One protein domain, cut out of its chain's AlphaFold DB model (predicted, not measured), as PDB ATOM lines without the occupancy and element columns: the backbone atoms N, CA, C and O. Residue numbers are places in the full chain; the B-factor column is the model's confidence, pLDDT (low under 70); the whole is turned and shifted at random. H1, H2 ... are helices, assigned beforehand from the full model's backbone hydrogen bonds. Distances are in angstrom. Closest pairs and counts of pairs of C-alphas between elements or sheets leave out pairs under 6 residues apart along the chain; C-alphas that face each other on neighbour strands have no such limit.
ATOM      1  N   GLY A   2     262.449 187.296 182.203       75.31
ATOM      2  CA  GLY A   2     261.117 187.933 182.144       75.31
ATOM      3  C   GLY A   2     260.805 188.670 180.832       75.31
ATOM      4  O   GLY A   2     259.826 188.344 180.172       75.31
ATOM      5  N   LEU A   3     261.674 189.596 180.405       78.44
ATOM      6  CA  LEU A   3     261.486 190.342 179.149       78.44
ATOM      7  C   LEU A   3     261.448 189.421 177.917       78.44
ATOM      8  O   LEU A   3     260.564 189.544 177.076       78.44
ATOM      9  N   PHE A   4     262.373 188.460 177.854       80.69
ATOM     10  CA  PHE A   4     262.420 187.440 176.802       80.69
ATOM     11  C   PHE A   4     261.102 186.670 176.688       80.69
ATOM     12  O   PHE A   4     260.587 186.487 175.595       80.69
ATOM     13  N   ASN A   5     260.547 186.255 177.821       83.88
ATOM     14  CA  ASN A   5     259.330 185.462 177.876       83.88
ATOM     15  C   ASN A   5     258.100 186.245 177.389       83.88
ATOM     16  O   ASN A   5     257.283 185.712 176.643       83.88
ATOM     17  N   VAL A   6     257.997 187.530 177.746       88.19
ATOM     18  CA  VAL A   6     256.923 188.401 177.240       88.19
ATOM     19  C   VAL A   6     257.021 188.556 175.723       88.19
ATOM     20  O   VAL A   6     256.024 188.360 175.033       88.19
ATOM     21  N   ILE A   7     258.217 188.846 175.200       90.38
ATOM     22  CA  ILE A   7     258.439 189.002 173.754       90.38
ATOM     23  C   ILE A   7     258.169 187.685 173.020       90.38
ATOM     24  O   ILE A   7     257.428 187.675 172.044       90.38
ATOM     25  N   GLY A   8     258.701 186.566 173.512       89.38
ATOM     26  CA  GLY A   8     258.468 185.250 172.918       89.38
ATOM     27  C   GLY A   8     256.991 184.849 172.945       89.38
ATOM     28  O   GLY A   8     256.472 184.314 171.970       89.38
ATOM     29  N   SER A   9     256.275 185.173 174.023       92.00
ATOM     30  CA  SER A   9     254.833 184.937 174.110       92.00
ATOM     31  C   SER A   9     254.043 185.793 173.114       92.00
ATOM     32  O   SER A   9     253.113 185.282 172.495       92.00
ATOM     33  N   LEU A  10     254.428 187.057 172.911       92.81
ATOM     34  CA  LEU A  10     253.851 187.917 171.870       92.81
ATOM     35  C   LEU A  10     254.099 187.353 170.469       92.81
ATOM     36  O   LEU A  10     253.154 187.211 169.700       92.81
ATOM     37  N   GLN A  11     255.330 186.932 170.174       91.69
ATOM     38  CA  GLN A  11     255.678 186.304 168.896       91.69
ATOM     39  C   GLN A  11     254.873 185.021 168.648       91.69
ATOM     40  O   GLN A  11     254.489 184.737 167.516       91.69
ATOM     41  N   ASN A  12     254.565 184.255 169.697       92.81
ATOM     42  CA  ASN A  12     253.710 183.073 169.577       92.81
ATOM     43  C   ASN A  12     252.248 183.435 169.278       92.81
ATOM     44  O   ASN A  12     251.603 182.727 168.507       92.81
ATOM     45  N   ILE A  13     251.737 184.534 169.842       94.25
ATOM     46  CA  ILE A  13     250.400 185.060 169.524       94.25
ATOM     47  C   ILE A  13     250.348 185.530 168.063       94.25
ATOM     48  O   ILE A  13     249.449 185.123 167.333       94.25
ATOM     49  N   GLU A  14     251.340 186.298 167.609       91.81
ATOM     50  CA  GLU A  14     251.451 186.749 166.212       91.81
ATOM     51  C   GLU A  14     251.605 185.565 165.243       91.81
ATOM     52  O   GLU A  14     250.991 185.526 164.179       91.81
ATOM     53  N   SER A  15     252.378 184.546 165.629       90.50
ATOM     54  CA  SER A  15     252.530 183.312 164.853       90.50
ATOM     55  C   SER A  15     251.209 182.546 164.726       90.50
ATOM     56  O   SER A  15     250.933 181.979 163.664       90.50
ATOM     57  N   ALA A  16     250.384 182.539 165.777       92.00
ATOM     58  CA  ALA A  16     249.053 181.940 165.752       92.00
ATOM     59  C   ALA A  16     248.076 182.731 164.869       92.00
ATOM     60  O   ALA A  16     247.358 182.128 164.066       92.00
ATOM     61  N   GLU A  17     248.113 184.063 164.943       92.94
ATOM     62  CA  GLU A  17     247.325 184.953 164.086       92.94
ATOM     63  C   GLU A  17     247.690 184.769 162.611       92.94
ATOM     64  O   GLU A  17     246.808 184.603 161.768       92.94
ATOM     65  N   ALA A  18     248.982 184.648 162.306       89.88
ATOM     66  CA  ALA A  18     249.472 184.327 160.970       89.88
ATOM     67  C   ALA A  18     249.020 182.936 160.466       89.88
ATOM     68  O   ALA A  18     249.029 182.679 159.263       89.88
ATOM     69  N   ALA A  19     248.590 182.039 161.362       88.38
ATOM     70  CA  ALA A  19     247.955 180.758 161.035       88.38
ATOM     71  C   ALA A  19     246.413 180.793 161.115       88.38
ATOM     72  O   ALA A  19     245.757 179.744 161.052       88.38
ATOM     73  N   GLY A  20     245.825 181.983 161.246       90.56
ATOM     74  CA  GLY A  20     244.388 182.231 161.214       90.56
ATOM     75  C   GLY A  20     243.664 182.124 162.556       90.56
ATOM     76  O   GLY A  20     242.440 182.068 162.541       90.56
ATOM     77  N   ASP A  21     244.372 182.069 163.693       92.44
ATOM     78  CA  ASP A  21     243.749 182.124 165.026       92.44
ATOM     79  C   ASP A  21     244.173 183.386 165.779       92.44
ATOM     80  O   ASP A  21     245.310 183.513 166.228       92.44
ATOM     81  N   THR A  22     243.240 184.315 165.953       94.44
ATOM     82  CA  THR A  22     243.475 185.568 166.676       94.44
ATOM     83  C   THR A  22     243.252 185.380 168.172       94.44
ATOM     84  O   THR A  22     242.144 185.033 168.596       94.44
ATOM     85  N   TYR A  23     244.269 185.680 168.980       93.06
ATOM     86  CA  TYR A  23     244.169 185.668 170.438       93.06
ATOM     87  C   TYR A  23     244.462 187.059 171.009       93.06
ATOM     88  O   TYR A  23     245.486 187.653 170.674       93.06
ATOM     89  N   PRO A  24     243.617 187.594 171.908       95.62
ATOM     90  CA  PRO A  24     243.873 188.894 172.515       95.62
ATOM     91  C   PRO A  24     245.148 188.852 173.371       95.62
ATOM     92  O   PRO A  24     245.272 188.034 174.284       95.62
ATOM     93  N   ALA A  25     246.100 189.747 173.089       94.38
ATOM     94  CA  ALA A  25     247.429 189.690 173.694       94.38
ATOM     95  C   ALA A  25     247.417 189.892 175.215       94.38
ATOM     96  O   ALA A  25     248.001 189.095 175.945       94.38
ATOM     97  N   ALA A  26     246.716 190.918 175.709       94.75
ATOM     98  CA  ALA A  26     246.679 191.244 177.136       94.75
ATOM     99  C   ALA A  26     246.202 190.076 178.031       94.75
ATOM    100  O   ALA A  26     246.945 189.706 178.942       94.75
ATOM    101  N   PRO A  27     245.033 189.444 177.797       96.31
ATOM    102  CA  PRO A  27     244.604 188.306 178.611       96.31
ATOM    103  C   PRO A  27     245.488 187.065 178.416       96.31
ATOM    104  O   PRO A  27     245.766 186.379 179.396       96.31
ATOM    105  N   SER A  28     245.992 186.798 177.205       94.50
ATOM    106  CA  SER A  28     246.913 185.676 176.962       94.50
ATOM    107  C   SER A  28     248.214 185.822 177.759       94.50
ATOM    108  O   SER A  28     248.662 184.881 178.418       94.50
ATOM    109  N   LEU A  29     248.799 187.023 177.765       94.25
ATOM    110  CA  LEU A  29     249.992 187.334 178.552       94.25
ATOM    111  C   LEU A  29     249.705 187.340 180.057       94.25
ATOM    112  O   LEU A  29     250.543 186.880 180.829       94.25
ATOM    113  N   ALA A  30     248.529 187.814 180.481       94.50
ATOM    114  CA  ALA A  30     248.127 187.795 181.885       94.50
ATOM    115  C   ALA A  30     248.028 186.360 182.420       94.50
ATOM    116  O   ALA A  30     248.577 186.069 183.480       94.50
ATOM    117  N   VAL A  31     247.408 185.444 181.667       94.12
ATOM    118  CA  VAL A  31     247.342 184.018 182.027       94.12
ATOM    119  C   VAL A  31     248.743 183.413 182.116       94.12
ATOM    120  O   VAL A  31     249.036 182.706 183.080       94.12
ATOM    121  N   ASN A  32     249.633 183.733 181.172       93.06
ATOM    122  CA  ASN A  32     251.020 183.274 181.232       93.06
ATOM    123  C   ASN A  32     251.759 183.802 182.481       93.06
ATOM    124  O   ASN A  32     252.430 183.046 183.180       93.06
ATOM    125  N   GLY A  33     251.597 185.086 182.808       93.25
ATOM    126  CA  GLY A  33     252.194 185.691 184.001       93.25
ATOM    127  C   GLY A  33     251.668 185.083 185.304       93.25
ATOM    128  O   GLY A  33     252.455 184.735 186.181       93.25
ATOM    129  N   ILE A  34     250.350 184.886 185.415       95.19
ATOM    130  CA  ILE A  34     249.724 184.221 186.567       95.19
ATOM    131  C   ILE A  34     250.247 182.787 186.704       95.19
ATOM    132  O   ILE A  34     250.617 182.379 187.802       95.19
ATOM    133  N   GLY A  35     250.347 182.043 185.598       93.44
ATOM    134  CA  GLY A  35     250.928 180.699 185.582       93.44
ATOM    135  C   GLY A  35     252.368 180.675 186.095       93.44
ATOM    136  O   GLY A  35     252.715 179.823 186.910       93.44
ATOM    137  N   THR A  36     253.184 181.657 185.702       93.56
ATOM    138  CA  THR A  36     254.553 181.824 186.211       93.56
ATOM    139  C   THR A  36     254.574 182.087 187.716       93.56
ATOM    140  O   THR A  36     255.358 181.459 188.424       93.56
ATOM    141  N   LEU A  37     253.718 182.982 188.222       94.81
ATOM    142  CA  LEU A  37     253.644 183.291 189.654       94.81
ATOM    143  C   LEU A  37     253.199 182.078 190.478       94.81
ATOM    144  O   LEU A  37     253.781 181.804 191.525       94.81
ATOM    145  N   LEU A  38     252.209 181.327 189.988       95.31
ATOM    146  CA  LEU A  38     251.768 180.086 190.619       95.31
ATOM    147  C   LEU A  38     252.893 179.047 190.617       95.31
ATOM    148  O   LEU A  38     253.220 178.512 191.670       95.31
ATOM    149  N   ALA A  39     253.539 178.802 189.474       92.56
ATOM    150  CA  ALA A  39     254.652 177.861 189.386       92.56
ATOM    151  C   ALA A  39     255.794 178.234 190.346       92.56
ATOM    152  O   ALA A  39     256.328 177.360 191.029       92.56
ATOM    153  N   ALA A  40     256.130 179.523 190.449       94.44
ATOM    154  CA  ALA A  40     257.126 180.022 191.392       94.44
ATOM    155  C   ALA A  40     256.713 179.792 192.857       94.44
ATOM    156  O   ALA A  40     257.542 179.374 193.662       94.44
ATOM    157  N   ALA A  41     255.434 179.986 193.199       96.50
ATOM    158  CA  ALA A  41     254.911 179.704 194.539       96.50
ATOM    159  C   ALA A  41     255.021 178.215 194.925       96.50
ATOM    160  O   ALA A  41     255.183 177.897 196.101       96.50
ATOM    161  N   PHE A  42     254.999 177.311 193.940       93.81
ATOM    162  CA  PHE A  42     255.248 175.875 194.118       93.81
ATOM    163  C   PHE A  42     256.723 175.472 193.907       93.81
ATOM    164  O   PHE A  42     257.027 174.285 193.807       93.81
ATOM    165  N   GLY A  43     257.651 176.435 193.864       93.00
ATOM    166  CA  GLY A  43     259.097 176.184 193.848       93.00
ATOM    167  C   GLY A  43     259.743 176.068 192.463       93.00
ATOM    168  O   GLY A  43     260.918 175.715 192.380       93.00
ATOM    169  N   SER A  44     259.032 176.374 191.373       90.75
ATOM    170  CA  SER A  44     259.648 176.437 190.040       90.75
ATOM    171  C   SER A  44     260.589 177.638 189.927       90.75
ATOM    172  O   SER A  44     260.176 178.782 190.110       90.75
ATOM    173  N   CYS A  45     261.842 177.398 189.538       89.94
ATOM    174  CA  CYS A  45     262.788 178.458 189.176       89.94
ATOM    175  C   CYS A  45     262.673 178.897 187.703       89.94
ATOM    176  O   CYS A  45     263.340 179.847 187.286       89.94
ATOM    177  N   PHE A  46     261.822 178.231 186.917       87.25
ATOM    178  CA  PHE A  46     261.616 178.520 185.501       87.25
ATOM    179  C   PHE A  46     260.258 179.190 185.269       87.25
ATOM    180  O   PHE A  46     259.238 178.684 185.752       87.25
ATOM    181  N   PRO A  47     260.211 180.307 184.520       89.00
ATOM    182  CA  PRO A  47     258.954 180.951 184.181       89.00
ATOM    183  C   PRO A  47     258.211 180.171 183.084       89.00
ATOM    184  O   PRO A  47     258.831 179.542 182.226       89.00
ATOM    185  N   THR A  48     256.881 180.239 183.084       90.00
ATOM    186  CA  THR A  48     256.035 179.649 182.032       90.00
ATOM    187  C   THR A  48     256.014 180.546 180.799       90.00
ATOM    188  O   THR A  48     256.137 181.756 180.932       90.00
ATOM    189  N   THR A  49     255.816 179.990 179.604       90.38
ATOM    190  CA  THR A  49     255.634 180.763 178.363       90.38
ATOM    191  C   THR A  49     254.451 180.226 177.569       90.38
ATOM    192  O   THR A  49     254.108 179.048 177.690       90.38
ATOM    193  N   ILE A  50     253.857 181.062 176.710       91.25
ATOM    194  CA  ILE A  50     252.933 180.572 175.679       91.25
ATOM    195  C   ILE A  50     253.692 179.591 174.786       91.25
ATOM    196  O   ILE A  50     254.845 179.838 174.428       91.25
ATOM    197  N   TYR A  51     253.053 178.469 174.463       85.12
ATOM    198  CA  TYR A  51     253.681 177.377 173.734       85.12
ATOM    199  C   TYR A  51     254.006 177.762 172.287       85.12
ATOM    200  O   TYR A  51     253.191 178.365 171.588       85.12
ATOM    201  N   ILE A  52     255.205 177.397 171.842       86.62
ATOM    202  CA  ILE A  52     255.704 177.701 170.502       86.62
ATOM    203  C   ILE A  52     255.197 176.684 169.472       86.62
ATOM    204  O   ILE A  52     254.991 175.505 169.768       86.62
ATOM    205  N   GLY A  53     255.032 177.132 168.227       81.94
ATOM    206  CA  GLY A  53     254.739 176.241 167.105       81.94
ATOM    207  C   GLY A  53     253.256 175.947 166.883       81.94
ATOM    208  O   GLY A  53     252.945 174.983 166.184       81.94
ATOM    209  N   HIS A  54     252.342 176.774 167.414       88.50
ATOM    210  CA  HIS A  54     250.894 176.714 167.131       88.50
ATOM    211  C   HIS A  54     250.560 176.390 165.658       88.50
ATOM    212  O   HIS A  54     249.774 175.470 165.424       88.50
ATOM    213  N   PRO A  55     251.209 177.009 164.649       84.62
ATOM    214  CA  PRO A  55     250.940 176.704 163.241       84.62
ATOM    215  C   PRO A  55     251.280 175.261 162.844       84.62
ATOM    216  O   PRO A  55     250.578 174.653 162.036       84.62
ATOM    217  N   GLY A  56     252.340 174.687 163.422       83.62
ATOM    218  CA  GLY A  56     252.723 173.291 163.214       83.62
ATOM    219  C   GLY A  56     251.693 172.324 163.793       83.62
ATOM    220  O   GLY A  56     251.215 171.441 163.082       83.62
ATOM    221  N   TRP A  57     251.293 172.533 165.051       83.38
ATOM    222  CA  TRP A  57     250.288 171.703 165.729       83.38
ATOM    223  C   TRP A  57     248.920 171.784 165.050       83.38
ATOM    224  O   TRP A  57     248.284 170.755 164.815       83.38
ATOM    225  N   LYS A  58     248.497 172.990 164.654       86.44
ATOM    226  CA  LYS A  58     247.242 173.209 163.930       86.44
ATOM    227  C   LYS A  58     247.205 172.444 162.606       86.44
ATOM    228  O   LYS A  58     246.202 171.799 162.309       86.44
ATOM    229  N   ARG A  59     248.301 172.444 161.834       84.50
ATOM    230  CA  ARG A  59     248.400 171.657 160.587       84.50
ATOM    231  C   ARG A  59     248.305 170.146 160.812       84.50
ATOM    232  O   ARG A  59     247.838 169.446 159.924       84.50
ATOM    233  N   MET A  60     248.688 169.651 161.989       86.06
ATOM    234  CA  MET A  60     248.511 168.245 162.381       86.06
ATOM    235  C   MET A  60     247.096 167.926 162.897       86.06
ATOM    236  O   MET A  60     246.835 166.808 163.329       86.06
ATOM    237  N   GLY A  61     246.171 168.892 162.869       89.06
ATOM    238  CA  GLY A  61     244.796 168.716 163.338       89.06
ATOM    239  C   GLY A  61     244.618 168.885 164.848       89.06
ATOM    240  O   GLY A  61     243.539 168.582 165.362       89.06
ATOM    241  N   ALA A  62     245.632 169.380 165.567       88.38
ATOM    242  CA  ALA A  62     245.506 169.671 166.990       88.38
ATOM    243  C   ALA A  62     244.449 170.762 167.232       88.38
ATOM    244  O   ALA A  62     244.350 171.749 166.502       88.38
ATOM    245  N   ARG A  63     243.647 170.574 168.281       87.44
ATOM    246  CA  ARG A  63     242.607 171.506 168.743       87.44
ATOM    247  C   ARG A  63     242.717 171.677 170.256       87.44
ATOM    248  O   ARG A  63     243.589 171.083 170.879       87.44
ATOM    249  N   VAL A  64     241.786 172.406 170.871       88.56
ATOM    250  CA  VAL A  64     241.755 172.632 172.330       88.56
ATOM    251  C   VAL A  64     241.881 171.345 173.162       88.56
ATOM    252  O   VAL A  64     242.562 171.339 174.184       88.56
ATOM    253  N   GLY A  65     241.298 170.234 172.695       89.88
ATOM    254  CA  GLY A  65     241.400 168.938 173.367       89.88
ATOM    255  C   GLY A  65     242.844 168.455 173.511       89.88
ATOM    256  O   GLY A  65     243.200 167.954 174.570       89.88
ATOM    257  N   TYR A  66     243.696 168.678 172.504       89.69
ATOM    258  CA  TYR A  66     245.118 168.325 172.569       89.69
ATOM    259  C   TYR A  66     245.810 169.026 173.745       89.69
ATOM    260  O   TYR A  66     246.486 168.374 174.537       89.69
ATOM    261  N   SER A  67     245.569 170.329 173.915       88.00
ATOM    262  CA  SER A  67     246.143 171.110 175.016       88.00
ATOM    263  C   SER A  67     245.666 170.621 176.385       88.00
ATOM    264  O   SER A  67     246.475 170.488 177.300       88.00
ATOM    265  N   ILE A  68     244.370 170.309 176.521       92.31
ATOM    266  CA  ILE A  68     243.792 169.793 177.772       92.31
ATOM    267  C   ILE A  68     244.366 168.413 178.104       92.31
ATOM    268  O   ILE A  68     244.839 168.200 179.218       92.31
ATOM    269  N   TYR A  69     244.364 167.481 177.146       94.12
ATOM    270  CA  TYR A  69     244.895 166.136 177.364       94.12
ATOM    271  C   TYR A  69     246.385 166.164 177.690       94.12
ATOM    272  O   TYR A  69     246.806 165.454 178.597       94.12
ATOM    273  N   ASN A  70     247.166 167.013 177.020       91.44
ATOM    274  CA  ASN A  70     248.579 167.180 177.333       91.44
ATOM    275  C   ASN A  70     248.779 167.707 178.765       91.44
ATOM    276  O   ASN A  70     249.575 167.149 179.515       91.44
ATOM    277  N   ALA A  71     248.016 168.724 179.180       91.19
ATOM    278  CA  ALA A  71     248.088 169.256 180.541       91.19
ATOM    279  C   ALA A  71     247.748 168.192 181.600       91.19
ATOM    280  O   ALA A  71     248.480 168.045 182.580       91.19
ATOM    281  N   VAL A  72     246.679 167.417 181.391       96.06
ATOM    282  CA  VAL A  72     246.281 166.324 182.294       96.06
ATOM    283  C   VAL A  72     247.345 165.228 182.326       96.06
ATOM    284  O   VAL A  72     247.773 164.822 183.403       96.06
ATOM    285  N   PHE A  73     247.806 164.771 181.162       95.06
ATOM    286  CA  PHE A  73     248.782 163.692 181.038       95.06
ATOM    287  C   PHE A  73     250.111 164.034 181.721       95.06
ATOM    288  O   PHE A  73     250.594 163.259 182.548       95.06
ATOM    289  N   ILE A  74     250.666 165.218 181.444       92.94
ATOM    290  CA  ILE A  74     251.908 165.679 182.074       92.94
ATOM    291  C   ILE A  74     251.719 165.866 183.583       92.94
ATOM    292  O   ILE A  74     252.578 165.452 184.358       92.94
ATOM    293  N   SER A  75     250.578 166.408 184.025       93.31
ATOM    294  CA  SER A  75     250.287 166.548 185.460       93.31
ATOM    295  C   SER A  75     250.260 165.194 186.168       93.31
ATOM    296  O   SER A  75     250.846 165.059 187.237       93.31
ATOM    297  N   LEU A  76     249.634 164.176 185.568       96.00
ATOM    298  CA  LEU A  76     249.611 162.821 186.123       96.00
ATOM    299  C   LEU A  76     251.019 162.226 186.224       96.00
ATOM    300  O   LEU A  76     251.367 161.692 187.272       96.00
ATOM    301  N   ILE A  77     251.848 162.363 185.184       94.75
ATOM    302  CA  ILE A  77     253.251 161.915 185.219       94.75
ATOM    303  C   ILE A  77     254.005 162.579 186.374       94.75
ATOM    304  O   ILE A  77     254.707 161.895 187.122       94.75
ATOM    305  N   CYS A  78     253.847 163.894 186.541       92.56
ATOM    306  CA  CYS A  78     254.504 164.648 187.603       92.56
ATOM    307  C   CYS A  78     254.004 164.240 188.998       92.56
ATOM    308  O   CYS A  78     254.825 163.969 189.871       92.56
ATOM    309  N   PHE A  79     252.687 164.134 189.213       94.25
ATOM    310  CA  PHE A  79     252.114 163.750 190.513       94.25
ATOM    311  C   PHE A  79     252.421 162.303 190.907       94.25
ATOM    312  O   PHE A  79     252.582 162.017 192.090       94.25
ATOM    313  N   LEU A  80     252.540 161.398 189.934       95.69
ATOM    314  CA  LEU A  80     252.953 160.013 190.170       95.69
ATOM    315  C   LEU A  80     254.471 159.869 190.375       95.69
ATOM    316  O   LEU A  80     254.940 158.769 190.653       95.69
ATOM    317  N   GLY A  81     255.252 160.943 190.205       93.69
ATOM    318  CA  GLY A  81     256.712 160.889 190.274       93.69
ATOM    319  C   GLY A  81     257.343 160.067 189.144       93.69
ATOM    320  O   GLY A  81     258.466 159.593 189.283       93.69
ATOM    321  N   ALA A  82     256.642 159.890 188.019       94.31
ATOM    322  CA  ALA A  82     257.064 159.036 186.909       94.31
ATOM    323  C   ALA A  82     258.054 159.720 185.944       94.31
ATOM    324  O   ALA A  82     258.516 159.097 184.990       94.31
ATOM    325  N   MET A  83     258.412 160.988 186.180       90.69
ATOM    326  CA  MET A  83     259.321 161.739 185.303       90.69
ATOM    327  C   MET A  83     260.699 161.071 185.108       90.69
ATOM    328  O   MET A  83     261.147 161.003 183.964       90.69
ATOM    329  N   PRO A  84     261.364 160.507 186.141       91.69
ATOM    330  CA  PRO A  84     262.633 159.800 185.949       91.69
ATOM    331  C   PRO A  84     262.510 158.589 185.018       91.69
ATOM    332  O   PRO A  84     263.418 158.331 184.236       91.69
ATOM    333  N   LEU A  85     261.377 157.876 185.056       92.25
ATOM    334  CA  LEU A  85     261.111 156.761 184.144       92.25
ATOM    335  C   LEU A  85     260.968 157.255 182.700       92.25
ATOM    336  O   LEU A  85     261.538 156.662 181.791       92.25
ATOM    337  N   VAL A  86     260.247 158.359 182.489       90.00
ATOM    338  CA  VAL A  86     260.115 158.975 181.159       90.00
ATOM    339  C   VAL A  86     261.484 159.390 180.618       90.00
ATOM    340  O   VAL A  86     261.796 159.073 179.475       90.00
ATOM    341  N   LEU A  87     262.321 160.030 181.439       88.31
ATOM    342  CA  LEU A  87     263.678 160.437 181.054       88.31
ATOM    343  C   LEU A  87     264.626 159.249 180.825       88.31
ATOM    344  O   LEU A  87     265.565 159.368 180.047       88.31
ATOM    345  N   ALA A  88     264.388 158.105 181.475       90.75
ATOM    346  CA  ALA A  88     265.141 156.876 181.226       90.75
ATOM    347  C   ALA A  88     264.727 156.180 179.917       90.75
ATOM    348  O   ALA A  88     265.539 155.491 179.305       90.75
ATOM    349  N   LEU A  89     263.468 156.339 179.496       92.69
ATOM    350  CA  LEU A  89     262.926 155.719 178.284       92.69
ATOM    351  C   LEU A  89     263.101 156.583 177.034       92.69
ATOM    352  O   LEU A  89     263.261 156.045 175.939       92.69
ATOM    353  N   ILE A  90     263.023 157.906 177.178       89.12
ATOM    354  CA  ILE A  90     263.085 158.846 176.062       89.12
ATOM    355  C   ILE A  90     264.492 159.449 176.002       89.12
ATOM    356  O   ILE A  90     264.832 160.267 176.858       89.12
ATOM    357  N   PRO A  91     265.301 159.091 174.988       87.25
ATOM    358  CA  PRO A  91     266.621 159.679 174.813       87.25
ATOM    359  C   PRO A  91     266.503 161.179 174.529       87.25
ATOM    360  O   PRO A  91     265.626 161.620 173.778       87.25
ATOM    361  N   MET A  92     267.416 161.971 175.090       83.94
ATOM    362  CA  MET A  92     267.456 163.423 174.870       83.94
ATOM    363  C   MET A  92     267.664 163.769 173.391       83.94
ATOM    364  O   MET A  92     267.164 164.779 172.893       83.94
ATOM    365  N   GLU A  93     268.332 162.878 172.667       88.94
ATOM    366  CA  GLU A  93     268.583 162.941 171.235       88.94
ATOM    367  C   GLU A  93     267.284 162.935 170.420       88.94
ATOM    368  O   GLU A  93     267.263 163.486 169.324       88.94
ATOM    369  N   ALA A  94     266.181 162.386 170.944       87.19
ATOM    370  CA  ALA A  94     264.878 162.447 170.280       87.19
ATOM    371  C   ALA A  94     264.250 163.852 170.338       87.19
ATOM    372  O   ALA A  94     263.471 164.218 169.458       87.19
ATOM    373  N   GLY A  95     264.595 164.661 171.346       84.44
ATOM    374  CA  GLY A  95     264.078 166.022 171.498       84.44
ATOM    375  C   GLY A  95     264.711 167.026 170.529       84.44
ATOM    376  O   GLY A  95     264.034 167.937 170.049       84.44
ATOM    377  N   VAL A  96     265.994 166.849 170.196       87.81
ATOM    378  CA  VAL A  96     266.752 167.794 169.355       87.81
ATOM    379  C   VAL A  96     266.143 167.958 167.949       87.81
ATOM    380  O   VAL A  96     265.899 169.102 167.552       87.81
ATOM    381  N   PRO A  97     265.808 166.883 167.201       88.50
ATOM    382  CA  PRO A  97     265.170 166.999 165.890       88.50
ATOM    383  C   PRO A  97     263.815 167.709 165.925       88.50
ATOM    384  O   PRO A  97     263.485 168.436 164.991       88.50
ATOM    385  N   VAL A  98     263.038 167.534 167.001       86.19
ATOM    386  CA  VAL A  98     261.726 168.184 167.153       86.19
ATOM    387  C   VAL A  98     261.895 169.700 167.243       86.19
ATOM    388  O   VAL A  98     261.232 170.437 166.514       86.19
ATOM    389  N   VAL A  99     262.815 170.174 168.088       87.12
ATOM    390  CA  VAL A  99     263.098 171.612 168.237       87.12
ATOM    391  C   VAL A  99     263.676 172.196 166.947       87.12
ATOM    392  O   VAL A  99     263.254 173.273 166.522       87.12
ATOM    393  N   LEU A 100     264.582 171.469 166.283       89.50
ATOM    394  CA  LEU A 100     265.138 171.869 164.990       89.50
ATOM    395  C   LEU A 100     264.037 172.046 163.936       89.50
ATOM    396  O   LEU A 100     263.984 173.074 163.262       89.50
ATOM    397  N   TRP A 101     263.133 171.072 163.818       88.25
ATOM    398  CA  TRP A 101     262.029 171.137 162.866       88.25
ATOM    399  C   TRP A 101     261.074 172.297 163.159       88.25
ATOM    400  O   TRP A 101     260.681 173.015 162.240       88.25
ATOM    401  N   ILE A 102     260.748 172.542 164.434       87.06
ATOM    402  CA  ILE A 102     259.952 173.709 164.843       87.06
ATOM    403  C   ILE A 102     260.644 175.008 164.402       87.06
ATOM    404  O   ILE A 102     259.994 175.868 163.810       87.06
ATOM    405  N   GLY A 103     261.958 175.130 164.609       89.19
ATOM    406  CA  GLY A 103     262.741 176.287 164.162       89.19
ATOM    407  C   GLY A 103     262.700 176.500 162.645       89.19
ATOM    408  O   GLY A 103     262.490 177.627 162.186       89.19
ATOM    409  N   ILE A 104     262.823 175.424 161.858       90.81
ATOM    410  CA  ILE A 104     262.701 175.467 160.390       90.81
ATOM    411  C   ILE A 104     261.312 175.959 159.983       90.81
ATOM    412  O   ILE A 104     261.195 176.854 159.147       90.81
ATOM    413  N   ILE A 105     260.259 175.411 160.590       89.38
ATOM    414  CA  ILE A 105     258.876 175.791 160.297       89.38
ATOM    415  C   ILE A 105     258.608 177.262 160.622       89.38
ATOM    416  O   ILE A 105     257.975 177.945 159.820       89.38
ATOM    417  N   ILE A 106     259.088 177.759 161.763       89.50
ATOM    418  CA  ILE A 106     258.920 179.165 162.160       89.50
ATOM    419  C   ILE A 106     259.662 180.083 161.194       89.50
ATOM    420  O   ILE A 106     259.105 181.080 160.741       89.50
ATOM    421  N   THR A 107     260.892 179.719 160.830       92.81
ATOM    422  CA  THR A 107     261.693 180.487 159.871       92.81
ATOM    423  C   THR A 107     261.004 180.529 158.509       92.81
ATOM    424  O   THR A 107     260.812 181.604 157.952       92.81
ATOM    425  N   ALA A 108     260.566 179.378 157.993       92.62
ATOM    426  CA  ALA A 108     259.843 179.298 156.727       92.62
ATOM    427  C   ALA A 108     258.552 180.129 156.756       92.62
ATOM    428  O   ALA A 108     258.283 180.877 155.818       92.62
ATOM    429  N   GLN A 109     257.787 180.049 157.848       91.06
ATOM    430  CA  GLN A 109     256.573 180.835 158.024       91.06
ATOM    431  C   GLN A 109     256.865 182.335 157.999       91.06
ATOM    432  O   GLN A 109     256.149 183.054 157.314       91.06
ATOM    433  N   ALA A 110     257.929 182.801 158.661       92.88
ATOM    434  CA  ALA A 110     258.288 184.217 158.669       92.88
ATOM    435  C   ALA A 110     258.460 184.784 157.247       92.88
ATOM    436  O   ALA A 110     258.030 185.903 156.986       92.88
ATOM    437  N   PHE A 111     259.012 184.009 156.307       95.75
ATOM    438  CA  PHE A 111     259.089 184.402 154.892       95.75
ATOM    439  C   PHE A 111     257.762 184.251 154.137       95.75
ATOM    440  O   PHE A 111     257.486 185.027 153.230       95.75
ATOM    441  N   GLN A 112     256.955 183.245 154.474       93.75
ATOM    442  CA  GLN A 112     255.709 182.930 153.765       93.75
ATOM    443  C   GLN A 112     254.539 183.843 154.146       93.75
ATOM    444  O   GLN A 112     253.667 184.086 153.315       93.75
ATOM    445  N   THR A 113     254.496 184.327 155.389       92.25
ATOM    446  CA  THR A 113     253.404 185.168 155.913       92.25
ATOM    447  C   THR A 113     253.727 186.657 155.867       92.25
ATOM    448  O   THR A 113     252.871 187.482 156.170       92.25
ATOM    449  N   THR A 114     254.952 187.006 155.486       94.31
ATOM    450  CA  THR A 114     255.391 188.384 155.261       94.31
ATOM    451  C   THR A 114     255.242 188.720 153.769       94.31
ATOM    452  O   THR A 114     255.501 187.847 152.938       94.31
TER     453      THR A 114
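What this domain is: This is residues 2 to 114 of the 264 residues of an uncharacterized protein of Omnitrophica bacterium OLB16 (UniProt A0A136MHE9). Six helices make an open frame with a splayed hairpin, H1 and H2, along one side of it: H4 runs out, short H5 turns the corner at the far end, long H6 runs back, and short H3 comes near H6 away from that corner, with a hollow between H4 and H6. The hairpin of H1 and H2 opens as a V and meets this frame where H1 packs on H3. The printed part has 113 residues with six named helices, H1 to H6 in chain order, and no named strand; the class is all helix. It is only just compact, close to loose, with a radius of gyration of the C-alphas of 15.6 A, and spans 44 by 31 by 27 A.

How they stand to each other: H1, residues 2 to 17, touches H2, residues 25 to 41, with residues 6 to 13 alone, and H2 touches it with residues 25 to 29 alone. Their closest C-alphas, of Ile 13 and Ala 25, are 6.9 A apart. The two form a helical hairpin, opposite ways at a steep tilt of 43 degrees. With residues 12 to 16 alone, H1 touches H3, residues 54 to 59; the closest C-alphas, of Ala 16 and His 54, are 5.7 A apart. These two run the same way at a shallow tilt of 29 degrees. H3 and H6, residues 92 to 112, are close but not clearly touching and about perpendicular at 89 degrees, with the C-alphas of Gly 56 and Ile 105 closest at 7.3 A. H4, residues 64 to 79, is close but not clearly touching to H5, residues 83 to 89, about perpendicular at 80 degrees; the C-alphas of Ile 77 and Met 83 are closest at 6.1 A. H5 and H6 meet only through their link. H4 is apart from H6 and from H2, and H1 and H6 are only just apart, closest 8.1 A. Every O i to N i+4 pair is within hydrogen-bond range in H1, H2, H3, H4 and H5; in H6 it is 14 of 17.

Where its parts are: H1 begins at C-alpha 2 at (261.117, 187.933, 182.144) and is 22.9 A long. H2 is 24.3 A, H3 8.6 A, H4 22.7 A and H5 9.9 A. H4 begins at C-alpha 64 at (241.755, 172.632, 172.330). H6, the longest helix, measures 31.0 A and ends at C-alpha 112 at (255.709, 182.930, 153.765).

The domain as a whole: The two C-alphas farthest apart, of Leu 80 and Thr 114, are 45.0 A apart. The printed part has no cut. The link from H2 to H3, residues 42 to 53, is long. Residues 68 to 73, in H4, stand free, as do residues 87 to 98, of which 87 to 89 belong to H5 and 92 to 98 to H6. The mean pLDDT of the printed part is 90.6, and no printed residue is under 70.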